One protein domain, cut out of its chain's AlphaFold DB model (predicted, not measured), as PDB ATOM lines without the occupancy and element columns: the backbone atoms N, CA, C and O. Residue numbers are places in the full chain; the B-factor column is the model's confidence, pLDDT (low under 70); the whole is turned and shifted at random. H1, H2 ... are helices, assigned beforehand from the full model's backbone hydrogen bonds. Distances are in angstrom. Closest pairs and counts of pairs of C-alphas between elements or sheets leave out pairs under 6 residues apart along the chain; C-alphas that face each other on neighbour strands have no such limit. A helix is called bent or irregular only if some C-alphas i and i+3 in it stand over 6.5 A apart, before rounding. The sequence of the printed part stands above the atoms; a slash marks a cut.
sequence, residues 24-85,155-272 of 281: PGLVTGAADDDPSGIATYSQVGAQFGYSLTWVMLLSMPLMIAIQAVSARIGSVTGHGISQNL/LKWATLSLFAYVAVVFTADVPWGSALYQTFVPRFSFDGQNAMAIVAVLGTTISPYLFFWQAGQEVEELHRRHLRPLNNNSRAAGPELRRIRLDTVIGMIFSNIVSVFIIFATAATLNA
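AT A GLANCE: This is residues 24 to 85 and 155 to 272 of the 281 residues of the protein "Divalent metal cation transporter" of Aerococcus urinae (UniProt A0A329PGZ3). An elongated helical body is built along one long helix, H9, which runs nearly its whole length, with H3 beside it running the opposite way. H1 and H2 follow one another along H9, H7 and H8 follow one another along H3, H5 slants across the last part of H9, and the short H4 and H6 sit near opposite ends of H3. The printed part has 180 residues with nine named helices, H1 to H9 in chain order, and no named strand: the class is all helix. It is compact, with a radius of gyration of the C-alphas of 18.0 A, and spans 56 by 35 by 25 A.

HOW THE PARTS SIT: Start with H1, residues 24 to 32, which touches residues 244 to 255 alone of H9, residues 234 to 269; the closest C-alphas, of Leu 26 and Gly 251, are 3.8 A apart. H2, residues 35 to 48, touches residues 259 to 269 of H9 alone at a steep tilt of 48 degrees, closest at the C-alphas of Gly 45 and Ile 263, 4.2 A. Next comes the hub, H3, residues 54 to 77, touching five other helices. H3 and H9 run opposite ways at a shallow tilt of 28 degrees, with the C-alphas of Ile 64 and Val 249 closest, 5.9 A. H4, residues 81 to 85, touches residues 70 to 77 of H3 alone, closest at the C-alphas of Ile 81 and Gly 74, 7.2 A. After the cut, find H5, residues 155 to 171: its residues 162 to 169 alone touch H9, with the C-alphas of Val 169 and Ala 265 closest, 5.0 A, and it is apart from H3. H6, residues 176 to 184, and H3 touch only at their ends, closest at the C-alphas of Thr 183 and Trp 54, 4.3 A. H7, residues 192 to 205, touches residues 55 to 63 of H3 alone, closest at the C-alphas of Leu 202 and Ser 59, 6.5 A. H8, residues 208 to 224, touches residues 66 to 75 of H3 alone, closest at the C-alphas of Ala 215 and Gly 74, 4.2 A. Every O i to N i+4 pair is within hydrogen-bond range in H1, H2, H4, H6 and H7, against 18 of 20 in H3, 12 of 13 in H8, 30 of 32 in H9 and 6 of 13 in H5, where 13 of 14 O i to N i+3 pairs are.

IN THESE COORDINATES: Find C-alpha 24 at (28.511, 31.980, 11.606), where H1 begins. H3 runs 35.3 A with a kink of 25 degrees near residue 62, and is only just irregular: C-alphas 58 and 61 are 6.54 A apart. H5 measures 26.0 A and H8 24.8 A. H9 runs 52.4 A from C-alpha 234 at (30.932, 20.870, 29.425) to C-alpha 269 at (24.832, 30.577, -21.733), and is irregular, with C-alphas 235 and 238 7.0 A apart.

THE WHOLE: The two C-alphas farthest apart, of Asn 232 and Ala 272, are 56.6 A apart. Residues 86 to 154 are not printed, and C-alphas 85 and 155 stand 30.4 A apart across the cut. Of the links printed whole, H6 to H7 and H8 to H9 are short and the others tight. Mean pLDDT of the printed part is 85.8; look for values under 70 at residues 24, 25, 31 and 234.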
ATOM      1  N   PRO A  24      27.163  31.948  12.169       69.50
ATOM      2  CA  PRO A  24      28.511  31.980  11.606       69.50
ATOM      3  C   PRO A  24      28.700  31.130  10.346       69.50
ATOM      4  O   PRO A  24      29.276  31.613   9.381       69.50
ATOM      5  N   GLY A  25      28.190  29.896  10.319       67.81
ATOM      6  CA  GLY A  25      28.361  28.969   9.198       67.81
ATOM      7  C   GLY A  25      27.690  29.447   7.910       67.81
ATOM      8  O   GLY A  25      28.306  29.391   6.848       67.81
ATOM      9  N   LEU A  26      26.463  29.967   7.997       74.81
ATOM     10  CA  LEU A  26      25.779  30.563   6.845       74.81
ATOM     11  C   LEU A  26      26.472  31.842   6.356       74.81
ATOM     12  O   LEU A  26      26.582  32.047   5.152       74.81
ATOM     13  N   VAL A  27      26.942  32.693   7.273       74.25
ATOM     14  CA  VAL A  27      27.670  33.923   6.914       74.25
ATOM     15  C   VAL A  27      28.993  33.592   6.229       74.25
ATOM     16  O   VAL A  27      29.331  34.233   5.244       74.25
ATOM     17  N   THR A  28      29.717  32.586   6.715       70.50
ATOM     18  CA  THR A  28      30.950  32.114   6.074       70.50
ATOM     19  C   THR A  28      30.670  31.494   4.712       70.50
ATOM     20  O   THR A  28      31.415  31.775   3.789       70.50
ATOM     21  N   GLY A  29      29.590  30.721   4.552       73.94
ATOM     22  CA  GLY A  29      29.195  30.206   3.236       73.94
ATOM     23  C   GLY A  29      28.858  31.331   2.255       73.94
ATOM     24  O   GLY A  29      29.332  31.337   1.133       73.94
ATOM     25  N   ALA A  30      28.114  32.347   2.694       71.06
ATOM     26  CA  ALA A  30      27.839  33.517   1.860       71.06
ATOM     27  C   ALA A  30      29.088  34.364   1.548       71.06
ATOM     28  O   ALA A  30      29.072  35.113   0.578       71.06
ATOM     29  N   ALA A  31      30.127  34.292   2.385       68.06
ATOM     30  CA  ALA A  31      31.405  34.958   2.147       68.06
ATOM     31  C   ALA A  31      32.327  34.162   1.209       68.06
ATOM     32  O   ALA A  31      33.202  34.766   0.607       68.06
ATOM     33  N   ASP A  32      32.135  32.843   1.093       76.00
ATOM     34  CA  ASP A  32      32.866  31.975   0.156       76.00
ATOM     35  C   ASP A  32      32.498  32.283  -1.308       76.00
ATOM     36  O   ASP A  32      33.340  32.199  -2.192       76.00
ATOM     37  N   ASP A  33      31.263  32.736  -1.563       78.31
ATOM     38  CA  ASP A  33      30.811  33.212  -2.880       78.31
ATOM     39  C   ASP A  33      31.189  34.695  -3.127       78.31
ATOM     40  O   ASP A  33      30.341  35.532  -3.463       78.31
ATOM     41  N   ASP A  34      32.464  35.041  -2.929       81.81
ATOM     42  CA  ASP A  34      33.018  36.367  -3.231       81.81
ATOM     43  C   ASP A  34      33.155  36.610  -4.755       81.81
ATOM     44  O   ASP A  34      33.044  35.680  -5.563       81.81
ATOM     45  N   PRO A  35      33.319  37.869  -5.218       82.75
ATOM     46  CA  PRO A  35      33.429  38.160  -6.648       82.75
ATOM     47  C   PRO A  35      34.536  37.370  -7.361       82.75
ATOM     48  O   PRO A  35      34.345  36.981  -8.517       82.75
ATOM     49  N   SER A  36      35.666  37.109  -6.696       83.56
ATOM     50  CA  SER A  36      36.747  36.281  -7.238       83.56
ATOM     51  C   SER A  36      36.340  34.803  -7.395       83.56
ATOM     52  O   SER A  36      36.625  34.197  -8.440       83.56
ATOM     53  N   GLY A  37      35.604  34.237  -6.433       88.00
ATOM     54  CA  GLY A  37      34.986  32.916  -6.520       88.00
ATOM     55  C   GLY A  37      33.978  32.832  -7.667       88.00
ATOM     56  O   GLY A  37      34.090  31.961  -8.533       88.00
ATOM     57  N   ILE A  38      33.062  33.801  -7.765       88.75
ATOM     58  CA  ILE A  38      32.080  33.894  -8.861       88.75
ATOM     59  C   ILE A  38      32.779  33.952 -10.225       88.75
ATOM     60  O   ILE A  38      32.353  33.261 -11.158       88.75
ATOM     61  N   ALA A  39      33.844  34.749 -10.357       87.06
ATOM     62  CA  ALA A  39      34.637  34.832 -11.583       87.06
ATOM     63  C   ALA A  39      35.275  33.479 -11.934       87.06
ATOM     64  O   ALA A  39      35.189  33.040 -13.082       87.06
ATOM     65  N   THR A  40      35.831  32.780 -10.944       89.62
ATOM     66  CA  THR A  40      36.443  31.456 -11.121       89.62
ATOM     67  C   THR A  40      35.413  30.417 -11.568       89.62
ATOM     68  O   THR A  40      35.618  29.732 -12.572       89.62
ATOM     69  N   TYR A  41      34.268  30.325 -10.889       92.00
ATOM     70  CA  TYR A  41      33.192  29.398 -11.255       92.00
ATOM     71  C   TYR A  41      32.608  29.716 -12.639       92.00
ATOM     72  O   TYR A  41      32.338  28.803 -13.423       92.00
ATOM     73  N   SER A  42      32.475  31.002 -12.972       89.88
ATOM     74  CA  SER A  42      32.021  31.459 -14.289       89.88
ATOM     75  C   SER A  42      32.999  31.086 -15.401       89.88
ATOM     76  O   SER A  42      32.588  30.607 -16.458       89.88
ATOM     77  N   GLN A  43      34.298  31.265 -15.159       89.31
ATOM     78  CA  GLN A  43      35.346  30.900 -16.106       89.31
ATOM     79  C   GLN A  43      35.372  29.389 -16.344       89.31
ATOM     80  O   GLN A  43      35.467  28.940 -17.486       89.31
ATOM     81  N   VAL A  44      35.225  28.599 -15.278       90.88
ATOM     82  CA  VAL A  44      35.169  27.136 -15.356       90.88
ATOM     83  C   VAL A  44      33.964  26.668 -16.165       90.88
ATOM     84  O   VAL A  44      34.132  25.861 -17.080       90.88
ATOM     85  N   GLY A  45      32.768  27.192 -15.883       89.31
ATOM     86  CA  GLY A  45      31.559  26.828 -16.625       89.31
ATOM     87  C   GLY A  45      31.619  27.241 -18.096       89.31
ATOM     88  O   GLY A  45      31.188  26.491 -18.968       89.31
ATOM     89  N   ALA A  46      32.228  28.382 -18.407       89.12
ATOM     90  CA  ALA A  46      32.376  28.835 -19.784       89.12
ATOM     91  C   ALA A  46      33.432  28.070 -20.588       89.12
ATOM     92  O   ALA A  46      33.206  27.762 -21.758       89.12
ATOM     93  N   GLN A  47      34.574  27.734 -19.984       89.00
ATOM     94  CA  GLN A  47      35.666  27.033 -20.670       89.00
ATOM     95  C   GLN A  47      35.417  25.531 -20.776       89.00
ATOM     96  O   GLN A  47      35.616  24.936 -21.835       89.00
ATOM     97  N   PHE A  48      34.962  24.916 -19.686       88.62
ATOM     98  CA  PHE A  48      34.877  23.463 -19.549       88.62
ATOM     99  C   PHE A  48      33.434  22.941 -19.569       88.62
ATOM    100  O   PHE A  48      33.211  21.729 -19.446       88.62
ATOM    101  N   GLY A  49      32.442  23.823 -19.726       88.62
ATOM    102  CA  GLY A  49      31.033  23.455 -19.666       88.62
ATOM    103  C   GLY A  49      30.697  22.820 -18.316       88.62
ATOM    104  O   GLY A  49      31.115  23.284 -17.258       88.62
ATOM    105  N   TYR A  50      29.988  21.694 -18.351       89.12
ATOM    106  CA  TYR A  50      29.609  20.953 -17.143       89.12
ATOM    107  C   TYR A  50      30.706  20.014 -16.612       89.12
ATOM    108  O   TYR A  50      30.530  19.418 -15.546       89.12
ATOM    109  N   SER A  51      31.829  19.861 -17.322       87.19
ATOM    110  CA  SER A  51      32.753  18.733 -17.120       87.19
ATOM    111  C   SER A  51      33.564  18.787 -15.827       87.19
ATOM    112  O   SER A  51      33.990  17.738 -15.349       87.19
ATOM    113  N   LEU A  52      33.732  19.974 -15.237       89.50
ATOM    114  CA  LEU A  52      34.430  20.176 -13.962       89.50
ATOM    115  C   LEU A  52      33.480  20.385 -12.775       89.50
ATOM    116  O   LEU A  52      33.939  20.580 -11.652       89.50
ATOM    117  N   THR A  53      32.160  20.285 -12.971       89.88
ATOM    118  CA  THR A  53      31.187  20.486 -11.877       89.88
ATOM    119  C   THR A  53      31.363  19.459 -10.754       89.88
ATOM    120  O   THR A  53      31.144  19.770  -9.585       89.88
ATOM    121  N   TRP A  54      31.829  18.245 -11.067       90.94
ATOM    122  CA  TRP A  54      32.109  17.214 -10.060       90.94
ATOM    123  C   TRP A  54      33.150  17.646  -9.013       90.94
ATOM    124  O   TRP A  54      33.138  17.135  -7.892       90.94
ATOM    125  N   VAL A  55      34.017  18.615  -9.334       91.75
ATOM    126  CA  VAL A  55      34.984  19.182  -8.382       91.75
ATOM    127  C   VAL A  55      34.257  19.881  -7.232       91.75
ATOM    128  O   VAL A  55      34.710  19.786  -6.094       91.75
ATOM    129  N   MET A  56      33.092  20.493  -7.486       91.00
ATOM    130  CA  MET A  56      32.263  21.099  -6.438       91.00
ATOM    131  C   MET A  56      31.700  20.048  -5.477       91.00
ATOM    132  O   MET A  56      31.685  20.261  -4.265       91.00
ATOM    133  N   LEU A  57      31.299  18.876  -5.986       89.88
ATOM    134  CA  LEU A  57      30.874  17.772  -5.119       89.88
ATOM    135  C   LEU A  57      32.025  17.250  -4.255       89.88
ATOM    136  O   LEU A  57      31.808  16.876  -3.103       89.88
ATOM    137  N   LEU A  58      33.243  17.217  -4.801       90.62
ATOM    138  CA  LEU A  58      34.440  16.809  -4.068       90.62
ATOM    139  C   LEU A  58      34.855  17.858  -3.021       90.62
ATOM    140  O   LEU A  58      35.290  17.493  -1.926       90.62
ATOM    141  N   SER A  59      34.716  19.148  -3.329       90.00
ATOM    142  CA  SER A  59      35.088  20.238  -2.424       90.00
ATOM    143  C   SER A  59      34.138  20.350  -1.228       90.00
ATOM    144  O   SER A  59      34.588  20.631  -0.118       90.00
ATOM    145  N   MET A  60      32.852  20.039  -1.407       91.12
ATOM    146  CA  MET A  60      31.812  20.125  -0.376       91.12
ATOM    147  C   MET A  60      32.149  19.409   0.952       91.12
ATOM    148  O   MET A  60      32.138  20.070   1.997       91.12
ATOM    149  N   PRO A  61      32.499  18.105   0.992       92.12
ATOM    150  CA  PRO A  61      32.853  17.440   2.247       92.12
ATOM    151  C   PRO A  61      34.145  17.990   2.866       92.12
ATOM    152  O   PRO A  61      34.252  18.053   4.093       92.12
ATOM    153  N   LEU A  62      35.111  18.408   2.042       91.50
ATOM    154  CA  LEU A  62      36.379  18.973   2.504       91.50
ATOM    155  C   LEU A  62      36.161  20.335   3.176       91.50
ATOM    156  O   LEU A  62      36.635  20.565   4.289       91.50
ATOM    157  N   MET A  63      35.365  21.187   2.539       90.50
ATOM    158  CA  MET A  63      34.956  22.482   3.060       90.50
ATOM    159  C   MET A  63      34.178  22.327   4.373       90.50
ATOM    160  O   MET A  63      34.552  22.922   5.383       90.50
ATOM    161  N   ILE A  64      33.173  21.443   4.423       92.19
ATOM    162  CA  ILE A  64      32.431  21.148   5.662       92.19
ATOM    163  C   ILE A  64      33.374  20.697   6.778       92.19
ATOM    164  O   ILE A  64      33.246  21.158   7.914       92.19
ATOM    165  N   ALA A  65      34.316  19.798   6.482       92.75
ATOM    166  CA  ALA A  65      35.242  19.281   7.478       92.75
ATOM    167  C   ALA A  65      36.139  20.388   8.046       92.75
ATOM    168  O   ALA A  65      36.210  20.550   9.268       92.75
ATOM    169  N   ILE A  66      36.782  21.176   7.181       92.12
ATOM    170  CA  ILE A  66      37.717  22.225   7.602       92.12
ATOM    171  C   ILE A  66      36.986  23.343   8.350       92.12
ATOM    172  O   ILE A  66      37.449  23.780   9.410       92.12
ATOM    173  N   GLN A  67      35.819  23.765   7.865       92.31
ATOM    174  CA  GLN A  67      35.032  24.799   8.532       92.31
ATOM    175  C   GLN A  67      34.482  24.313   9.871       92.31
ATOM    176  O   GLN A  67      34.541  25.039  10.863       92.31
ATOM    177  N   ALA A  68      34.042  23.054   9.965       91.88
ATOM    178  CA  ALA A  68      33.581  22.491  11.230       91.88
ATOM    179  C   ALA A  68      34.721  22.382  12.253       91.88
ATOM    180  O   ALA A  68      34.496  22.598  13.444       91.88
ATOM    181  N   VAL A  69      35.940  22.055  11.818       93.50
ATOM    182  CA  VAL A  69      37.125  22.052  12.690       93.50
ATOM    183  C   VAL A  69      37.452  23.473  13.148       93.50
ATOM    184  O   VAL A  69      37.605  23.694  14.349       93.50
ATOM    185  N   SER A  70      37.479  24.441  12.234       93.00
ATOM    186  CA  SER A  70      37.761  25.852  12.539       93.00
ATOM    187  C   SER A  70      36.741  26.440  13.519       93.00
ATOM    188  O   SER A  70      37.115  27.040  14.529       93.00
ATOM    189  N   ALA A  71      35.455  26.167  13.292       91.38
ATOM    190  CA  ALA A  71      34.365  26.575  14.170       91.38
ATOM    191  C   ALA A  71      34.499  25.971  15.578       91.38
ATOM    192  O   ALA A  71      34.353  26.661  16.590       91.38
ATOM    193  N   ARG A  72      34.847  24.679  15.668       91.75
ATOM    194  CA  ARG A  72      35.096  24.013  16.955       91.75
ATOM    195  C   ARG A  72      36.294  24.598  17.681       91.75
ATOM    196  O   ARG A  72      36.212  24.766  18.892       91.75
ATOM    197  N   ILE A  73      37.383  24.915  16.980       92.25
ATOM    198  CA  ILE A  73      38.548  25.563  17.591       92.25
ATOM    199  C   ILE A  73      38.113  26.884  18.230       92.25
ATOM    200  O   ILE A  73      38.359  27.074  19.422       92.25
ATOM    201  N   GLY A  74      37.402  27.742  17.492       91.19
ATOM    202  CA  GLY A  74      36.889  29.013  18.013       91.19
ATOM    203  C   GLY A  74      35.984  28.830  19.235       91.19
ATOM    204  O   GLY A  74      36.239  29.402  20.295       91.19
ATOM    205  N   SER A  75      34.985  27.954  19.128       88.81
ATOM    206  CA  SER A  75      33.983  27.750  20.180       88.81
ATOM    207  C   SER A  75      34.525  27.043  21.437       88.81
ATOM    208  O   SER A  75      34.167  27.371  22.572       88.81
ATOM    209  N   VAL A  76      35.431  26.073  21.273       90.69
ATOM    210  CA  VAL A  76      36.006  25.318  22.398       90.69
ATOM    211  C   VAL A  76      37.074  26.124  23.117       90.69
ATOM    212  O   VAL A  76      37.082  26.156  24.348       90.69
ATOM    213  N   THR A  77      37.976  26.762  22.370       89.75
ATOM    214  CA  THR A  77      39.093  27.499  22.970       89.75
ATOM    215  C   THR A  77      38.684  28.891  23.433       89.75
ATOM    216  O   THR A  77      39.330  29.424  24.334       89.75
ATOM    217  N   GLY A  78      37.644  29.486  22.839       88.88
ATOM    218  CA  GLY A  78      37.266  30.885  23.047       88.88
ATOM    219  C   GLY A  78      38.193  31.882  22.352       88.88
ATOM    220  O   GLY A  78      38.151  33.067  22.663       88.88
ATOM    221  N   HIS A  79      39.064  31.410  21.457       91.31
ATOM    222  CA  HIS A  79      40.071  32.223  20.787       91.31
ATOM    223  C   HIS A  79      40.149  31.850  19.301       91.31
ATOM    224  O   HIS A  79      39.971  30.691  18.924       91.31
ATOM    225  N   GLY A  80      40.429  32.836  18.447       91.44
ATOM    226  CA  GLY A  80      40.636  32.603  17.017       91.44
ATOM    227  C   GLY A  80      41.917  31.810  16.730       91.44
ATOM    228  O   GLY A  80      42.772  31.626  17.602       91.44
ATOM    229  N   ILE A  81      42.086  31.371  15.478       91.19
ATOM    230  CA  ILE A  81      43.238  30.554  15.051       91.19
ATOM    231  C   ILE A  81      44.573  31.252  15.355       91.19
ATOM    232  O   ILE A  81      45.452  30.645  15.963       91.19
ATOM    233  N   SER A  82      44.716  32.539  15.025       89.69
ATOM    234  CA  SER A  82      45.948  33.311  15.273       89.69
ATOM    235  C   SER A  82      46.332  33.365  16.754       89.69
ATOM    236  O   SER A  82      47.502  33.234  17.118       89.69
ATOM    237  N   GLN A  83      45.347  33.514  17.636       90.19
ATOM    238  CA  GLN A  83      45.581  33.582  19.071       90.19
ATOM    239  C   GLN A  83      45.919  32.212  19.665       90.19
ATOM    240  O   GLN A  83      46.771  32.134  20.550       90.19
ATOM    241  N   ASN A  84      45.322  31.136  19.149       91.75
ATOM    242  CA  ASN A  84      45.727  29.776  19.498       91.75
ATOM    243  C   ASN A  84      47.151  29.469  19.014       91.75
ATOM    244  O   ASN A  84      47.944  28.929  19.787       91.75
ATOM    245  N   LEU A  85      47.524  29.897  17.801       92.19
ATOM    246  CA  LEU A  85      48.900  29.782  17.307       92.19
ATOM    247  C   LEU A  85      49.887  30.484  18.243       92.19
ATOM    248  O   LEU A  85      50.889  29.894  18.634       92.19
ATOM    249  N   LEU A 155      24.663  43.695   3.391       73.25
ATOM    250  CA  LEU A 155      25.286  42.463   2.909       73.25
ATOM    251  C   LEU A 155      24.279  41.322   2.744       73.25
ATOM    252  O   LEU A 155      24.282  40.674   1.711       73.25
ATOM    253  N   LYS A 156      23.357  41.119   3.695       71.00
ATOM    254  CA  LYS A 156      22.317  40.080   3.566       71.00
ATOM    255  C   LYS A 156      21.421  40.279   2.345       71.00
ATOM    256  O   LYS A 156      21.051  39.302   1.704       71.00
ATOM    257  N   TRP A 157      21.050  41.525   2.046       74.88
ATOM    258  CA  TRP A 157      20.281  41.836   0.840       74.88
ATOM    259  C   TRP A 157      21.123  41.667  -0.423       74.88
ATOM    260  O   TRP A 157      20.611  41.158  -1.412       74.88
ATOM    261  N   ALA A 158      22.408  42.023  -0.379       78.00
ATOM    262  CA  ALA A 158      23.329  41.782  -1.482       78.00
ATOM    263  C   ALA A 158      23.502  40.279  -1.752       78.00
ATOM    264  O   ALA A 158      23.430  39.877  -2.899       78.00
ATOM    265  N   THR A 159      23.589  39.421  -0.730       73.12
ATOM    266  CA  THR A 159      23.637  37.956  -0.909       73.12
ATOM    267  C   THR A 159      22.422  37.420  -1.672       73.12
ATOM    268  O   THR A 159      22.536  36.435  -2.396       73.12
ATOM    269  N   LEU A 160      21.253  38.073  -1.581       77.81
ATOM    270  CA  LEU A 160      20.086  37.669  -2.371       77.81
ATOM    271  C   LEU A 160      20.299  37.847  -3.883       77.81
ATOM    272  O   LEU A 160      19.610  37.187  -4.658       77.81
ATOM    273  N   SER A 161      21.257  38.669  -4.329       81.00
ATOM    274  CA  SER A 161      21.585  38.782  -5.754       81.00
ATOM    275  C   SER A 161      22.166  37.490  -6.327       81.00
ATOM    276  O   SER A 161      22.027  37.260  -7.524       81.00
ATOM    277  N   LEU A 162      22.743  36.605  -5.503       78.56
ATOM    278  CA  LEU A 162      23.229  35.291  -5.946       78.56
ATOM    279  C   LEU A 162      22.097  34.412  -6.506       78.56
ATOM    280  O   LEU A 162      22.330  33.589  -7.391       78.56
ATOM    281  N   PHE A 163      20.846  34.632  -6.082       82.06
ATOM    282  CA  PHE A 163      19.686  33.941  -6.656       82.06
ATOM    283  C   PHE A 163      19.425  34.315  -8.121       82.06
ATOM    284  O   PHE A 163      18.699  33.590  -8.800       82.06
ATOM    285  N   ALA A 164      20.035  35.386  -8.643       85.12
ATOM    286  CA  ALA A 164      19.993  35.682 -10.071       85.12
ATOM    287  C   ALA A 164      20.597  34.533 -10.898       85.12
ATOM    288  O   ALA A 164      20.013  34.155 -11.907       85.12
ATOM    289  N   TYR A 165      21.688  33.904 -10.442       84.00
ATOM    290  CA  TYR A 165      22.276  32.744 -11.127       84.00
ATOM    291  C   TYR A 165      21.338  31.539 -11.130       84.00
ATOM    292  O   TYR A 165      21.198  30.857 -12.143       84.00
ATOM    293  N   VAL A 166      20.632  31.319 -10.019       85.06
ATOM    294  CA  VAL A 166      19.601  30.281  -9.927       85.06
ATOM    295  C   VAL A 166      18.492  30.549 -10.945       85.06
ATOM    296  O   VAL A 166      18.119  29.650 -11.693       85.06
ATOM    297  N   ALA A 167      18.007  31.792 -11.028       86.19
ATOM    298  CA  ALA A 167      17.001  32.185 -12.010       86.19
ATOM    299  C   ALA A 167      17.488  31.962 -13.453       86.19
ATOM    300  O   ALA A 167      16.740  31.397 -14.249       86.19
ATOM    301  N   VAL A 168      18.743  32.313 -13.765       84.81
ATOM    302  CA  VAL A 168      19.340  32.090 -15.093       84.81
ATOM    303  C   VAL A 168      19.288  30.616 -15.479       84.81
ATOM    304  O   VAL A 168      18.849  30.312 -16.581       84.81
ATOM    305  N   VAL A 169      19.656  29.698 -14.585       85.25
ATOM    306  CA  VAL A 169      19.624  28.247 -14.857       85.25
ATOM    307  C   VAL A 169      18.211  27.732 -15.137       85.25
ATOM    308  O   VAL A 169      18.053  26.816 -15.935       85.25
ATOM    309  N   PHE A 170      17.177  28.312 -14.520       85.19
ATOM    310  CA  PHE A 170      15.787  27.938 -14.808       85.19
ATOM    311  C   PHE A 170      15.237  28.557 -16.097       85.19
ATOM    312  O   PHE A 170      14.252  28.052 -16.633       85.19
ATOM    313  N   THR A 171      15.842  29.638 -16.588       83.88
ATOM    314  CA  THR A 171      15.457  30.284 -17.854       83.88
ATOM    315  C   THR A 171      16.295  29.841 -19.048       83.88
ATOM    316  O   THR A 171      15.829  29.914 -20.178       83.88
ATOM    317  N   ALA A 172      17.533  29.413 -18.812       80.19
ATOM    318  CA  ALA A 172      18.404  28.859 -19.830       80.19
ATOM    319  C   ALA A 172      18.008  27.398 -20.069       80.19
ATOM    320  O   ALA A 172      17.769  26.659 -19.114       80.19
ATOM    321  N   ASP A 173      17.955  26.969 -21.330       80.44
ATOM    322  CA  ASP A 173      17.656  25.583 -21.712       80.44
ATOM    323  C   ASP A 173      18.813  24.643 -21.324       80.44
ATOM    324  O   ASP A 173      19.613  24.198 -22.149       80.44
ATOM    325  N   VAL A 174      18.930  24.357 -20.028       83.69
ATOM    326  CA  VAL A 174      19.978  23.504 -19.466       83.69
ATOM    327  C   VAL A 174      19.665  22.045 -19.804       83.69
ATOM    328  O   VAL A 174      18.601  21.537 -19.431       83.69
ATOM    329  N   PRO A 175      20.591  21.304 -20.436       86.50
ATOM    330  CA  PRO A 175      20.439  19.872 -20.644       86.50
ATOM    331  C   PRO A 175      20.657  19.127 -19.317       86.50
ATOM    332  O   PRO A 175      21.714  18.554 -19.064       86.50
ATOM    333  N   TRP A 176      19.638  19.116 -18.454       86.00
ATOM    334  CA  TRP A 176      19.701  18.576 -17.088       86.00
ATOM    335  C   TRP A 176      20.276  17.161 -17.008       86.00
ATOM    336  O   TRP A 176      21.030  16.856 -16.087       86.00
ATOM    337  N   GLY A 177      19.978  16.307 -17.993       86.56
ATOM    338  CA  GLY A 177      20.528  14.954 -18.059       86.56
ATOM    339  C   GLY A 177      22.058  14.931 -18.152       86.56
ATOM    340  O   GLY A 177      22.701  14.178 -17.424       86.56
ATOM    341  N   SER A 178      22.656  15.774 -19.001       82.62
ATOM    342  CA  SER A 178      24.114  15.842 -19.144       82.62
ATOM    343  C   SER A 178      24.763  16.641 -18.014       82.62
ATOM    344  O   SER A 178      25.815  16.230 -17.527       82.62
ATOM    345  N   ALA A 179      24.123  17.720 -17.559       85.25
ATOM    346  CA  ALA A 179      24.605  18.549 -16.460       85.25
ATOM    347  C   ALA A 179      24.705  17.742 -15.152       85.25
ATOM    348  O   ALA A 179      25.761  17.703 -14.519       85.25
ATOM    349  N   LEU A 180      23.648  17.006 -14.790       88.12
ATOM    350  CA  LEU A 180      23.660  16.131 -13.616       88.12
ATOM    351  C   LEU A 180      24.642  14.971 -13.795       88.12
ATOM    352  O   LEU A 180      25.422  14.694 -12.886       88.12
ATOM    353  N   TYR A 181      24.670  14.330 -14.968       88.31
ATOM    354  CA  TYR A 181      25.612  13.238 -15.227       88.31
ATOM    355  C   TYR A 181      27.069  13.676 -15.026       88.31
ATOM    356  O   TYR A 181      27.816  12.995 -14.330       88.31
ATOM    357  N   GLN A 182      27.469  14.830 -15.567       86.31
ATOM    358  CA  GLN A 182      28.835  15.352 -15.426       86.31
ATOM    359  C   GLN A 182      29.141  15.892 -14.023       86.31
ATOM    360  O   GLN A 182      30.304  16.006 -13.648       86.31
ATOM    361  N   THR A 183      28.108  16.179 -13.228       87.06
ATOM    362  CA  THR A 183      28.273  16.540 -11.817       87.06
ATOM    363  C   THR A 183      28.632  15.315 -10.975       87.06
ATOM    364  O   THR A 183      29.484  15.414 -10.103       87.06
ATOM    365  N   PHE A 184      28.043  14.145 -11.247       88.06
ATOM    366  CA  PHE A 184      28.307  12.921 -10.471       88.06
ATOM    367  C   PHE A 184      29.397  12.016 -11.056       88.06
ATOM    368  O   PHE A 184      29.991  11.230 -10.319       88.06
ATOM    369  N   VAL A 185      29.661  12.098 -12.362       86.81
ATOM    370  CA  VAL A 185      30.656  11.265 -13.043       86.81
ATOM    371  C   VAL A 185      31.900  12.098 -13.348       86.81
ATOM    372  O   VAL A 185      31.871  12.911 -14.277       86.81
ATOM    373  N   PRO A 186      33.005  11.893 -12.610       82.75
ATOM    374  CA  PRO A 186      34.211  12.670 -12.818       82.75
ATOM    375  C   PRO A 186      34.857  12.306 -14.156       82.75
ATOM    376  O   PRO A 186      35.151  11.141 -14.434       82.75
ATOM    377  N   ARG A 187      35.098  13.319 -14.989       77.75
ATOM    378  CA  ARG A 187      35.914  13.192 -16.199       77.75
ATOM    379  C   ARG A 187      37.269  13.823 -15.934       77.75
ATOM    380  O   ARG A 187      37.372  15.030 -15.756       77.75
ATOM    381  N   PHE A 188      38.296  12.984 -15.908       74.75
ATOM    382  CA  PHE A 188      39.675  13.420 -15.753       74.75
ATOM    383  C   PHE A 188      40.338  13.521 -17.123       74.75
ATOM    384  O   PHE A 188      40.501  12.516 -17.816       74.75
ATOM    385  N   SER A 189      40.752  14.725 -17.490       76.88
ATOM    386  CA  SER A 189      41.699  14.977 -18.574       76.88
ATOM    387  C   SER A 189      43.013  15.455 -17.965       76.88
ATOM    388  O   SER A 189      43.051  16.434 -17.220       76.88
ATOM    389  N   PHE A 190      44.104  14.755 -18.271       73.75
ATOM    390  CA  PHE A 190      45.455  15.134 -17.852       73.75
ATOM    391  C   PHE A 190      46.002  16.239 -18.760       73.75
ATOM    392  O   PHE A 190      46.927  16.023 -19.538       73.75
ATOM    393  N   ASP A 191      45.388  17.412 -18.671       87.31
ATOM    394  CA  ASP A 191      45.811  18.617 -19.372       87.31
ATOM    395  C   ASP A 191      46.087  19.750 -18.372       87.31
ATOM    396  O   ASP A 191      45.448  19.842 -17.319       87.31
ATOM    397  N   GLY A 192      47.044  20.618 -18.708       86.62
ATOM    398  CA  GLY A 192      47.469  21.722 -17.853       86.62
ATOM    399  C   GLY A 192      46.327  22.682 -17.522       86.62
ATOM    400  O   GLY A 192      46.232  23.138 -16.383       86.62
ATOM    401  N   GLN A 193      45.416  22.937 -18.467       86.31
ATOM    402  CA  GLN A 193      44.276  23.831 -18.238       86.31
ATOM    403  C   GLN A 193      43.259  23.222 -17.269       86.31
ATOM    404  O   GLN A 193      42.801  23.903 -16.355       86.31
ATOM    405  N   ASN A 194      42.966  21.924 -17.404       87.31
ATOM    406  CA  ASN A 194      42.083  21.211 -16.476       87.31
ATOM    407  C   ASN A 194      42.669  21.166 -15.060       87.31
ATOM    408  O   ASN A 194      41.958  21.415 -14.089       87.31
ATOM    409  N   ALA A 195      43.974  20.905 -14.935       89.75
ATOM    410  CA  ALA A 195      44.651  20.921 -13.642       89.75
ATOM    411  C   ALA A 195      44.606  22.315 -12.990       89.75
ATOM    412  O   ALA A 195      44.280  22.423 -11.808       89.75
ATOM    413  N   MET A 196      44.873  23.379 -13.755       90.19
ATOM    414  CA  MET A 196      44.773  24.757 -13.257       90.19
ATOM    415  C   MET A 196      43.347  25.111 -12.828       90.19
ATOM    416  O   MET A 196      43.176  25.684 -11.757       90.19
ATOM    417  N   ALA A 197      42.332  24.726 -13.602       89.81
ATOM    418  CA  ALA A 197      40.931  24.970 -13.267       89.81
ATOM    419  C   ALA A 197      40.509  24.253 -11.975       89.81
ATOM    420  O   ALA A 197      39.882  24.860 -11.110       89.81
ATOM    421  N   ILE A 198      40.913  22.990 -11.787       91.06
ATOM    422  CA  ILE A 198      40.662  22.244 -10.543       91.06
ATOM    423  C   ILE A 198      41.330  22.942  -9.351       91.06
ATOM    424  O   ILE A 198      40.698  23.123  -8.311       91.06
ATOM    425  N   VAL A 199      42.593  23.353  -9.495       90.81
ATOM    426  CA  VAL A 199      43.320  24.068  -8.435       90.81
ATOM    427  C   VAL A 199      42.666  25.416  -8.130       90.81
ATOM    428  O   VAL A 199      42.544  25.761  -6.959       90.81
ATOM    429  N   ALA A 200      42.198  26.145  -9.144       89.50
ATOM    430  CA  ALA A 200      41.502  27.417  -8.971       89.50
ATOM    431  C   ALA A 200      40.178  27.244  -8.208       89.50
ATOM    432  O   ALA A 200      39.940  27.955  -7.232       89.50
ATOM    433  N   VAL A 201      39.357  26.255  -8.581       90.25
ATOM    434  CA  VAL A 201      38.097  25.935  -7.883       90.25
ATOM    435  C   VAL A 201      38.354  25.530  -6.435       90.25
ATOM    436  O   VAL A 201      37.701  26.032  -5.524       90.25
ATOM    437  N   LEU A 202      39.314  24.635  -6.189       89.62
ATOM    438  CA  LEU A 202      39.615  24.187  -4.828       89.62
ATOM    439  C   LEU A 202      40.240  25.299  -3.978       89.62
ATOM    440  O   LEU A 202      39.949  25.388  -2.788       89.62
ATOM    441  N   GLY A 203      41.090  26.134  -4.579       87.62
ATOM    442  CA  GLY A 203      41.765  27.242  -3.909       87.62
ATOM    443  C   GLY A 203      40.805  28.342  -3.464       87.62
ATOM    444  O   GLY A 203      40.931  28.819  -2.341       87.62
ATOM    445  N   THR A 204      39.832  28.690  -4.310       85.56
ATOM    446  CA  THR A 204      38.789  29.682  -3.994       85.56
ATOM    447  C   THR A 204      37.833  29.164  -2.919       85.56
ATOM    448  O   THR A 204      37.684  29.815  -1.890       85.56
ATOM    449  N   THR A 205      37.329  27.935  -3.070       84.56
ATOM    450  CA  THR A 205      36.358  27.309  -2.139       84.56
ATOM    451  C   THR A 205      36.934  27.009  -0.739       84.56
ATOM    452  O   THR A 205      36.223  26.824   0.245       84.56
ATOM    453  N   ILE A 206      38.256  26.836  -0.618       85.00
ATOM    454  CA  ILE A 206      38.918  26.456   0.648       85.00
ATOM    455  C   ILE A 206      39.944  27.534   1.019       85.00
ATOM    456  O   ILE A 206      41.091  27.269   1.391       85.00
ATOM    457  N   SER A 207      39.507  28.787   0.914       84.62
ATOM    458  CA  SER A 207      40.358  29.946   1.141       84.62
ATOM    459  C   SER A 207      40.838  30.032   2.600       84.62
ATOM    460  O   SER A 207      40.020  30.013   3.527       84.62
ATOM    461  N   PRO A 208      42.156  30.191   2.858       84.75
ATOM    462  CA  PRO A 208      42.710  30.181   4.213       84.75
ATOM    463  C   PRO A 208      42.075  31.193   5.172       84.75
ATOM    464  O   PRO A 208      41.974  30.935   6.373       84.75
ATOM    465  N   TYR A 209      41.632  32.344   4.662       86.75
ATOM    466  CA  TYR A 209      41.014  33.385   5.479       86.75
ATOM    467  C   TYR A 209      39.689  32.952   6.090       86.75
ATOM    468  O   TYR A 209      39.395  33.355   7.217       86.75
ATOM    469  N   LEU A 210      38.941  32.074   5.417       88.12
ATOM    470  CA  LEU A 210      37.673  31.567   5.919       88.12
ATOM    471  C   LEU A 210      37.870  30.737   7.186       88.12
ATOM    472  O   LEU A 210      36.999  30.731   8.046       88.12
ATOM    473  N   PHE A 211      39.033  30.106   7.378       90.38
ATOM    474  CA  PHE A 211      39.312  29.355   8.608       90.38
ATOM    475  C   PHE A 211      39.453  30.306   9.796       90.38
ATOM    476  O   PHE A 211      38.883  30.085  10.870       90.38
ATOM    477  N   PHE A 212      40.207  31.394   9.601       90.38
ATOM    478  CA  PHE A 212      40.381  32.438  10.610       90.38
ATOM    479  C   PHE A 212      39.060  33.158  10.873       90.38
ATOM    480  O   PHE A 212      38.731  33.412  12.033       90.38
ATOM    481  N   TRP A 213      38.300  33.430   9.811       88.31
ATOM    482  CA  TRP A 213      36.987  34.052   9.873       88.31
ATOM    483  C   TRP A 213      35.982  33.182  10.626       88.31
ATOM    484  O   TRP A 213      35.444  33.637  11.627       88.31
ATOM    485  N   GLN A 214      35.791  31.919  10.237       90.56
ATOM    486  CA  GLN A 214      34.864  30.987  10.884       90.56
ATOM    487  C   GLN A 214      35.183  30.824  12.372       90.56
ATOM    488  O   GLN A 214      34.291  30.917  13.214       90.56
ATOM    489  N   ALA A 215      36.458  30.623  12.721       91.62
ATOM    490  CA  ALA A 215      36.867  30.539  14.119       91.62
ATOM    491  C   ALA A 215      36.608  31.856  14.873       91.62
ATOM    492  O   ALA A 215      36.158  31.828  16.017       91.62
ATOM    493  N   GLY A 216      36.876  33.005  14.246       88.69
ATOM    494  CA  GLY A 216      36.621  34.328  14.817       88.69
ATOM    495  C   GLY A 216      35.134  34.623  15.023       88.69
ATOM    496  O   GLY A 216      34.761  35.121  16.081       88.69
ATOM    497  N   GLN A 217      34.279  34.262  14.065       86.81
ATOM    498  CA  GLN A 217      32.829  34.444  14.150       86.81
ATOM    499  C   GLN A 217      32.214  33.601  15.268       86.81
ATOM    500  O   GLN A 217      31.346  34.088  15.983       86.81
ATOM    501  N   GLU A 218      32.690  32.373  15.489       89.19
ATOM    502  CA  GLU A 218      32.243  31.579  16.642       89.19
ATOM    503  C   GLU A 218      32.663  32.208  17.976       89.19
ATOM    504  O   GLU A 218      31.898  32.193  18.940       89.19
ATOM    505  N   VAL A 219      33.855  32.809  18.045       88.12
ATOM    506  CA  VAL A 219      34.294  33.549  19.239       88.12
ATOM    507  C   VAL A 219      33.431  34.790  19.463       88.12
ATOM    508  O   VAL A 219      33.010  35.044  20.589       88.12
ATOM    509  N   GLU A 220      33.133  35.554  18.417       85.69
ATOM    510  CA  GLU A 220      32.241  36.717  18.484       85.69
ATOM    511  C   GLU A 220      30.820  36.309  18.913       85.69
ATOM    512  O   GLU A 220      30.211  36.950  19.770       85.69
ATOM    513  N   GLU A 221      30.308  35.195  18.393       84.19
ATOM    514  CA  GLU A 221      28.996  34.656  18.751       84.19
ATOM    515  C   GLU A 221      28.930  34.221  20.225       84.19
ATOM    516  O   GLU A 221      27.929  34.482  20.903       84.19
ATOM    517  N   LEU A 222      30.007  33.631  20.763       84.94
ATOM    518  CA  LEU A 222      30.123  33.350  22.199       84.94
ATOM    519  C   LEU A 222      30.019  34.633  23.032       84.94
ATOM    520  O   LEU A 222      29.264  34.661  24.008       84.94
ATOM    521  N   HIS A 223      30.723  35.700  22.638       84.44
ATOM    522  CA  HIS A 223      30.661  36.991  23.329       84.44
ATOM    523  C   HIS A 223      29.254  37.597  23.263       84.44
ATOM    524  O   HIS A 223      28.705  37.989  24.293       84.44
ATOM    525  N   ARG A 224      28.616  37.594  22.086       82.12
ATOM    526  CA  ARG A 224      27.246  38.103  21.896       82.12
ATOM    527  C   ARG A 224      26.222  37.367  22.749       82.12
ATOM    528  O   ARG A 224      25.353  37.992  23.360       82.12
ATOM    529  N   ARG A 225      26.327  36.040  22.826       82.00
ATOM    530  CA  ARG A 225      25.425  35.189  23.617       82.00
ATOM    531  C   ARG A 225      25.835  35.068  25.086       82.00
ATOM    532  O   ARG A 225      25.160  34.359  25.828       82.00
ATOM    533  N   HIS A 226      26.891  35.767  25.512       83.00
ATOM    534  CA  HIS A 226      27.433  35.725  26.875       83.00
ATOM    535  C   HIS A 226      27.747  34.291  27.341       83.00
ATOM    536  O   HIS A 226      27.570  33.929  28.508       83.00
ATOM    537  N   LEU A 227      28.201  33.452  26.409       82.75
ATOM    538  CA  LEU A 227      28.556  32.063  26.660       82.75
ATOM    539  C   LEU A 227      30.037  31.949  27.002       82.75
ATOM    540  O   LEU A 227      30.894  32.613  26.424       82.75
ATOM    541  N   ARG A 228      30.348  31.057  27.942       83.06
ATOM    542  CA  ARG A 228      31.735  30.684  28.226       83.06
ATOM    543  C   ARG A 228      32.245  29.712  27.157       83.06
ATOM    544  O   ARG A 228      31.444  28.915  26.662       83.06
ATOM    545  N   PRO A 229      33.558  29.717  26.868       84.12
ATOM    546  CA  PRO A 229      34.170  28.732  25.985       84.12
ATOM    547  C   PRO A 229      33.817  27.302  26.409       84.12
ATOM    548  O   PRO A 229      33.716  27.004  27.607       84.12
ATOM    549  N   LEU A 230      33.612  26.410  25.436       81.62
ATOM    550  CA  LEU A 230      33.053  25.081  25.717       81.62
ATOM    551  C   LEU A 230      33.994  24.190  26.541       81.62
ATOM    552  O   LEU A 230      33.511  23.284  27.221       81.62
ATOM    553  N   ASN A 231      35.302  24.472  26.561       81.19
ATOM    554  CA  ASN A 231      36.244  23.805  27.471       81.19
ATOM    555  C   ASN A 231      35.907  24.035  28.961       81.19
ATOM    556  O   ASN A 231      36.164  23.166  29.788       81.19
ATOM    557  N   ASN A 232      35.266  25.160  29.285       75.12
ATOM    558  CA  ASN A 232      34.894  25.570  30.638       75.12
ATOM    559  C   ASN A 232      33.404  25.324  30.942       75.12
ATOM    560  O   ASN A 232      32.963  25.554  32.068       75.12
ATOM    561  N   ASN A 233      32.610  24.885  29.956       72.44
ATOM    562  CA  ASN A 233      31.170  24.654  30.095       72.44
ATOM    563  C   ASN A 233      30.724  23.345  29.417       72.44
ATOM    564  O   ASN A 233      29.964  23.337  28.447       72.44
ATOM    565  N   SER A 234      31.179  22.216  29.969       69.31
ATOM    566  CA  SER A 234      30.932  20.870  29.425       69.31
ATOM    567  C   SER A 234      29.439  20.517  29.280       69.31
ATOM    568  O   SER A 234      29.057  19.829  28.336       69.31
ATOM    569  N   ARG A 235      28.558  21.055  30.142       70.19
ATOM    570  CA  ARG A 235      27.101  20.814  30.062       70.19
ATOM    571  C   ARG A 235      26.451  21.451  28.827       70.19
ATOM    572  O   ARG A 235      25.487  20.899  28.308       70.19
ATOM    573  N   ALA A 236      26.978  22.579  28.346       73.25
ATOM    574  CA  ALA A 236      26.497  23.251  27.134       73.25
ATOM    575  C   ALA A 236      27.183  22.747  25.846       73.25
ATOM    576  O   ALA A 236      26.714  23.044  24.748       73.25
ATOM    577  N   ALA A 237      28.259  21.958  25.965       77.81
ATOM    578  CA  ALA A 237      29.080  21.528  24.833       77.81
ATOM    579  C   ALA A 237      28.310  20.696  23.798       77.81
ATOM    580  O   ALA A 237      28.433  20.947  22.604       77.81
ATOM    581  N   GLY A 238      27.490  19.734  24.228       82.62
ATOM    582  CA  GLY A 238      26.752  18.860  23.308       82.62
ATOM    583  C   GLY A 238      25.795  19.620  22.375       82.62
ATOM    584  O   GLY A 238      25.948  19.532  21.151       82.62
ATOM    585  N   PRO A 239      24.824  20.379  22.919       83.94
ATOM    586  CA  PRO A 239      23.886  21.160  22.114       83.94
ATOM    587  C   PRO A 239      24.573  22.202  21.223       83.94
ATOM    588  O   PRO A 239      24.205  22.328  20.055       83.94
ATOM    589  N   GLU A 240      25.597  22.895  21.731       84.06
ATOM    590  CA  GLU A 240      26.289  23.939  20.968       84.06
ATOM    591  C   GLU A 240      27.120  23.347  19.820       84.06
ATOM    592  O   GLU A 240      27.032  23.818  18.690       84.06
ATOM    593  N   LEU A 241      27.834  22.237  20.045       86.19
ATOM    594  CA  LEU A 241      28.565  21.538  18.979       86.19
ATOM    595  C   LEU A 241      27.632  20.981  17.897       86.19
ATOM    596  O   LEU A 241      28.011  20.928  16.724       86.19
ATOM    597  N   ARG A 242      26.416  20.558  18.268       86.75
ATOM    598  CA  ARG A 242      25.394  20.147  17.298       86.75
ATOM    599  C   ARG A 242      24.888  21.344  16.494       86.75
ATOM    600  O   ARG A 242      24.746  21.205  15.282       86.75
ATOM    601  N   ARG A 243      24.654  22.492  17.137       87.69
ATOM    602  CA  ARG A 243      24.262  23.739  16.463       87.69
ATOM    603  C   ARG A 243      25.338  24.194  15.482       87.69
ATOM    604  O   ARG A 243      25.010  24.401  14.324       87.69
ATOM    605  N   ILE A 244      26.601  24.244  15.909       86.81
ATOM    606  CA  ILE A 244      27.741  24.597  15.049       86.81
ATOM    607  C   ILE A 244      27.814  23.651  13.853       86.81
ATOM    608  O   ILE A 244      27.902  24.091  12.717       86.81
ATOM    609  N   ARG A 245      27.710  22.334  14.083       88.62
ATOM    610  CA  ARG A 245      27.734  21.355  12.987       88.62
ATOM    611  C   ARG A 245      26.605  21.590  11.985       88.62
ATOM    612  O   ARG A 245      26.864  21.534  10.791       88.62
ATOM    613  N   LEU A 246      25.377  21.800  12.455       88.31
ATOM    614  CA  LEU A 246      24.232  22.039  11.575       88.31
ATOM    615  C   LEU A 246      24.385  23.351  10.802       88.31
ATOM    616  O   LEU A 246      24.182  23.351   9.595       88.31
ATOM    617  N   ASP A 247      24.787  24.428  11.472       85.94
ATOM    618  CA  ASP A 247      24.999  25.742  10.859       85.94
ATOM    619  C   ASP A 247      26.101  25.699   9.793       85.94
ATOM    620  O   ASP A 247      25.881  26.120   8.659       85.94
ATOM    621  N   THR A 248      27.254  25.094  10.100       88.62
ATOM    622  CA  THR A 248      28.333  24.906   9.123       88.62
ATOM    623  C   THR A 248      27.887  24.029   7.954       88.62
ATOM    624  O   THR A 248      28.112  24.395   6.809       88.62
ATOM    625  N   VAL A 249      27.235  22.888   8.205       91.06
ATOM    626  CA  VAL A 249      26.788  21.994   7.121       91.06
ATOM    627  C   VAL A 249      25.791  22.701   6.204       91.06
ATOM    628  O   VAL A 249      25.942  22.629   4.991       91.06
ATOM    629  N   ILE A 250      24.804  23.407   6.761       89.06
ATOM    630  CA  ILE A 250      23.806  24.127   5.960       89.06
ATOM    631  C   ILE A 250      24.464  25.265   5.176       89.06
ATOM    632  O   ILE A 250      24.202  25.391   3.984       89.06
ATOM    633  N   GLY A 251      25.328  26.059   5.816       86.38
ATOM    634  CA  GLY A 251      26.023  27.169   5.164       86.38
ATOM    635  C   GLY A 251      26.900  26.714   3.999       86.38
ATOM    636  O   GLY A 251      26.814  27.277   2.913       86.38
ATOM    637  N   MET A 252      27.673  25.645   4.197       90.44
ATOM    638  CA  MET A 252      28.556  25.109   3.160       90.44
ATOM    639  C   MET A 252      27.790  24.415   2.028       90.44
ATOM    640  O   MET A 252      28.183  24.523   0.872       90.44
ATOM    641  N   ILE A 253      26.683  23.724   2.329       90.56
ATOM    642  CA  ILE A 253      25.796  23.172   1.292       90.56
ATOM    643  C   ILE A 253      25.192  24.296   0.457       90.56
ATOM    644  O   ILE A 253      25.159  24.194  -0.763       90.56
ATOM    645  N   PHE A 254      24.701  25.347   1.113       87.12
ATOM    646  CA  PHE A 254      24.083  26.476   0.432       87.12
ATOM    647  C   PHE A 254      25.057  27.145  -0.540       87.12
ATOM    648  O   PHE A 254      24.714  27.297  -1.710       87.12
ATOM    649  N   SER A 255      26.265  27.466  -0.071       87.62
ATOM    650  CA  SER A 255      27.309  28.058  -0.911       87.62
ATOM    651  C   SER A 255      27.672  27.147  -2.083       87.62
ATOM    652  O   SER A 255      27.522  27.532  -3.236       87.62
ATOM    653  N   ASN A 256      27.965  25.868  -1.824       90.81
ATOM    654  CA  ASN A 256      28.322  24.923  -2.883       90.81
ATOM    655  C   ASN A 256      27.227  24.774  -3.955       90.81
ATOM    656  O   ASN A 256      27.530  24.663  -5.143       90.81
ATOM    657  N   ILE A 257      25.952  24.801  -3.548       90.44
ATOM    658  CA  ILE A 257      24.821  24.814  -4.479       90.44
ATOM    659  C   ILE A 257      24.874  26.071  -5.353       90.44
ATOM    660  O   ILE A 257      24.788  25.948  -6.573       90.44
ATOM    661  N   VAL A 258      25.034  27.257  -4.762       89.06
ATOM    662  CA  VAL A 258      25.137  28.523  -5.510       89.06
ATOM    663  C   VAL A 258      26.285  28.468  -6.518       89.06
ATOM    664  O   VAL A 258      26.065  28.764  -7.693       89.06
ATOM    665  N   SER A 259      27.465  27.999  -6.113       91.06
ATOM    666  CA  SER A 259      28.616  27.852  -7.007       91.06
ATOM    667  C   SER A 259      28.331  26.898  -8.180       91.06
ATOM    668  O   SER A 259      28.674  27.199  -9.324       91.06
ATOM    669  N   VAL A 260      27.630  25.777  -7.947       92.06
ATOM    670  CA  VAL A 260      27.176  24.869  -9.024       92.06
ATOM    671  C   VAL A 260      26.204  25.574  -9.973       92.06
ATOM    672  O   VAL A 260      26.323  25.423 -11.190       92.06
ATOM    673  N   PHE A 261      25.271  26.375  -9.453       91.62
ATOM    674  CA  PHE A 261      24.360  27.170 -10.281       91.62
ATOM    675  C   PHE A 261      25.104  28.214 -11.128       91.62
ATOM    676  O   PHE A 261      24.721  28.430 -12.276       91.62
ATOM    677  N   ILE A 262      26.189  28.811 -10.625       91.44
ATOM    678  CA  ILE A 262      27.043  29.728 -11.401       91.44
ATOM    679  C   ILE A 262      27.721  28.987 -12.567       91.44
ATOM    680  O   ILE A 262      27.669  29.452 -13.711       91.44
ATOM    681  N   ILE A 263      28.296  27.805 -12.309       92.06
ATOM    682  CA  ILE A 263      28.889  26.953 -13.357       92.06
ATOM    683  C   ILE A 263      27.825  26.576 -14.391       92.06
ATOM    684  O   ILE A 263      28.050  26.694 -15.593       92.06
ATOM    685  N   PHE A 264      26.636  26.162 -13.948       92.06
ATOM    686  CA  PHE A 264      25.554  25.764 -14.849       92.06
ATOM    687  C   PHE A 264      25.044  26.923 -15.699       92.06
ATOM    688  O   PHE A 264      24.814  26.734 -16.893       92.06
ATOM    689  N   ALA A 265      24.892  28.109 -15.107       90.56
ATOM    690  CA  ALA A 265      24.460  29.309 -15.810       90.56
ATOM    691  C   ALA A 265      25.443  29.659 -16.931       90.56
ATOM    692  O   ALA A 265      25.037  29.856 -18.074       90.56
ATOM    693  N   THR A 266      26.739  29.689 -16.628       89.88
ATOM    694  CA  THR A 266      27.783  30.040 -17.603       89.88
ATOM    695  C   THR A 266      28.041  28.943 -18.630       89.88
ATOM    696  O   THR A 266      28.272  29.254 -19.796       89.88
ATOM    697  N   ALA A 267      27.893  27.669 -18.271       88.44
ATOM    698  CA  ALA A 267      27.918  26.573 -19.234       88.44
ATOM    699  C   ALA A 267      26.729  26.645 -20.213       88.44
ATOM    700  O   ALA A 267      26.905  26.531 -21.426       88.44
ATOM    701  N   ALA A 268      25.518  26.892 -19.708       87.81
ATOM    702  CA  ALA A 268      24.312  26.954 -20.537       87.81
ATOM    703  C   ALA A 268      24.246  28.204 -21.425       87.81
ATOM    704  O   ALA A 268      23.604  28.183 -22.470       87.81
ATOM    705  N   THR A 269      24.885  29.299 -21.011       87.75
ATOM    706  CA  THR A 269      24.832  30.577 -21.733       87.75
ATOM    707  C   THR A 269      26.101  30.841 -22.533       87.75
ATOM    708  O   THR A 269      26.014  31.060 -23.733       87.75
ATOM    709  N   LEU A 270      27.284  30.783 -21.926       86.44
ATOM    710  CA  LEU A 270      28.537  31.182 -22.570       86.44
ATOM    711  C   LEU A 270      29.151  30.018 -23.350       86.44
ATOM    712  O   LEU A 270      29.352  30.142 -24.559       86.44
ATOM    713  N   ASN A 271      29.340  28.858 -22.709       88.12
ATOM    714  CA  ASN A 271      29.916  27.683 -23.375       88.12
ATOM    715  C   ASN A 271      29.043  27.204 -24.549       88.12
ATOM    716  O   ASN A 271      29.559  26.952 -25.637       88.12
ATOM    717  N   ALA A 272      27.719  27.166 -24.363       79.81
ATOM    718  CA  ALA A 272      26.771  26.786 -25.412       79.81
ATOM    719  C   ALA A 272      26.814  27.705 -26.650       79.81
ATOM    720  O   ALA A 272      26.566  27.241 -27.760       79.81
TER     721      ALA A 272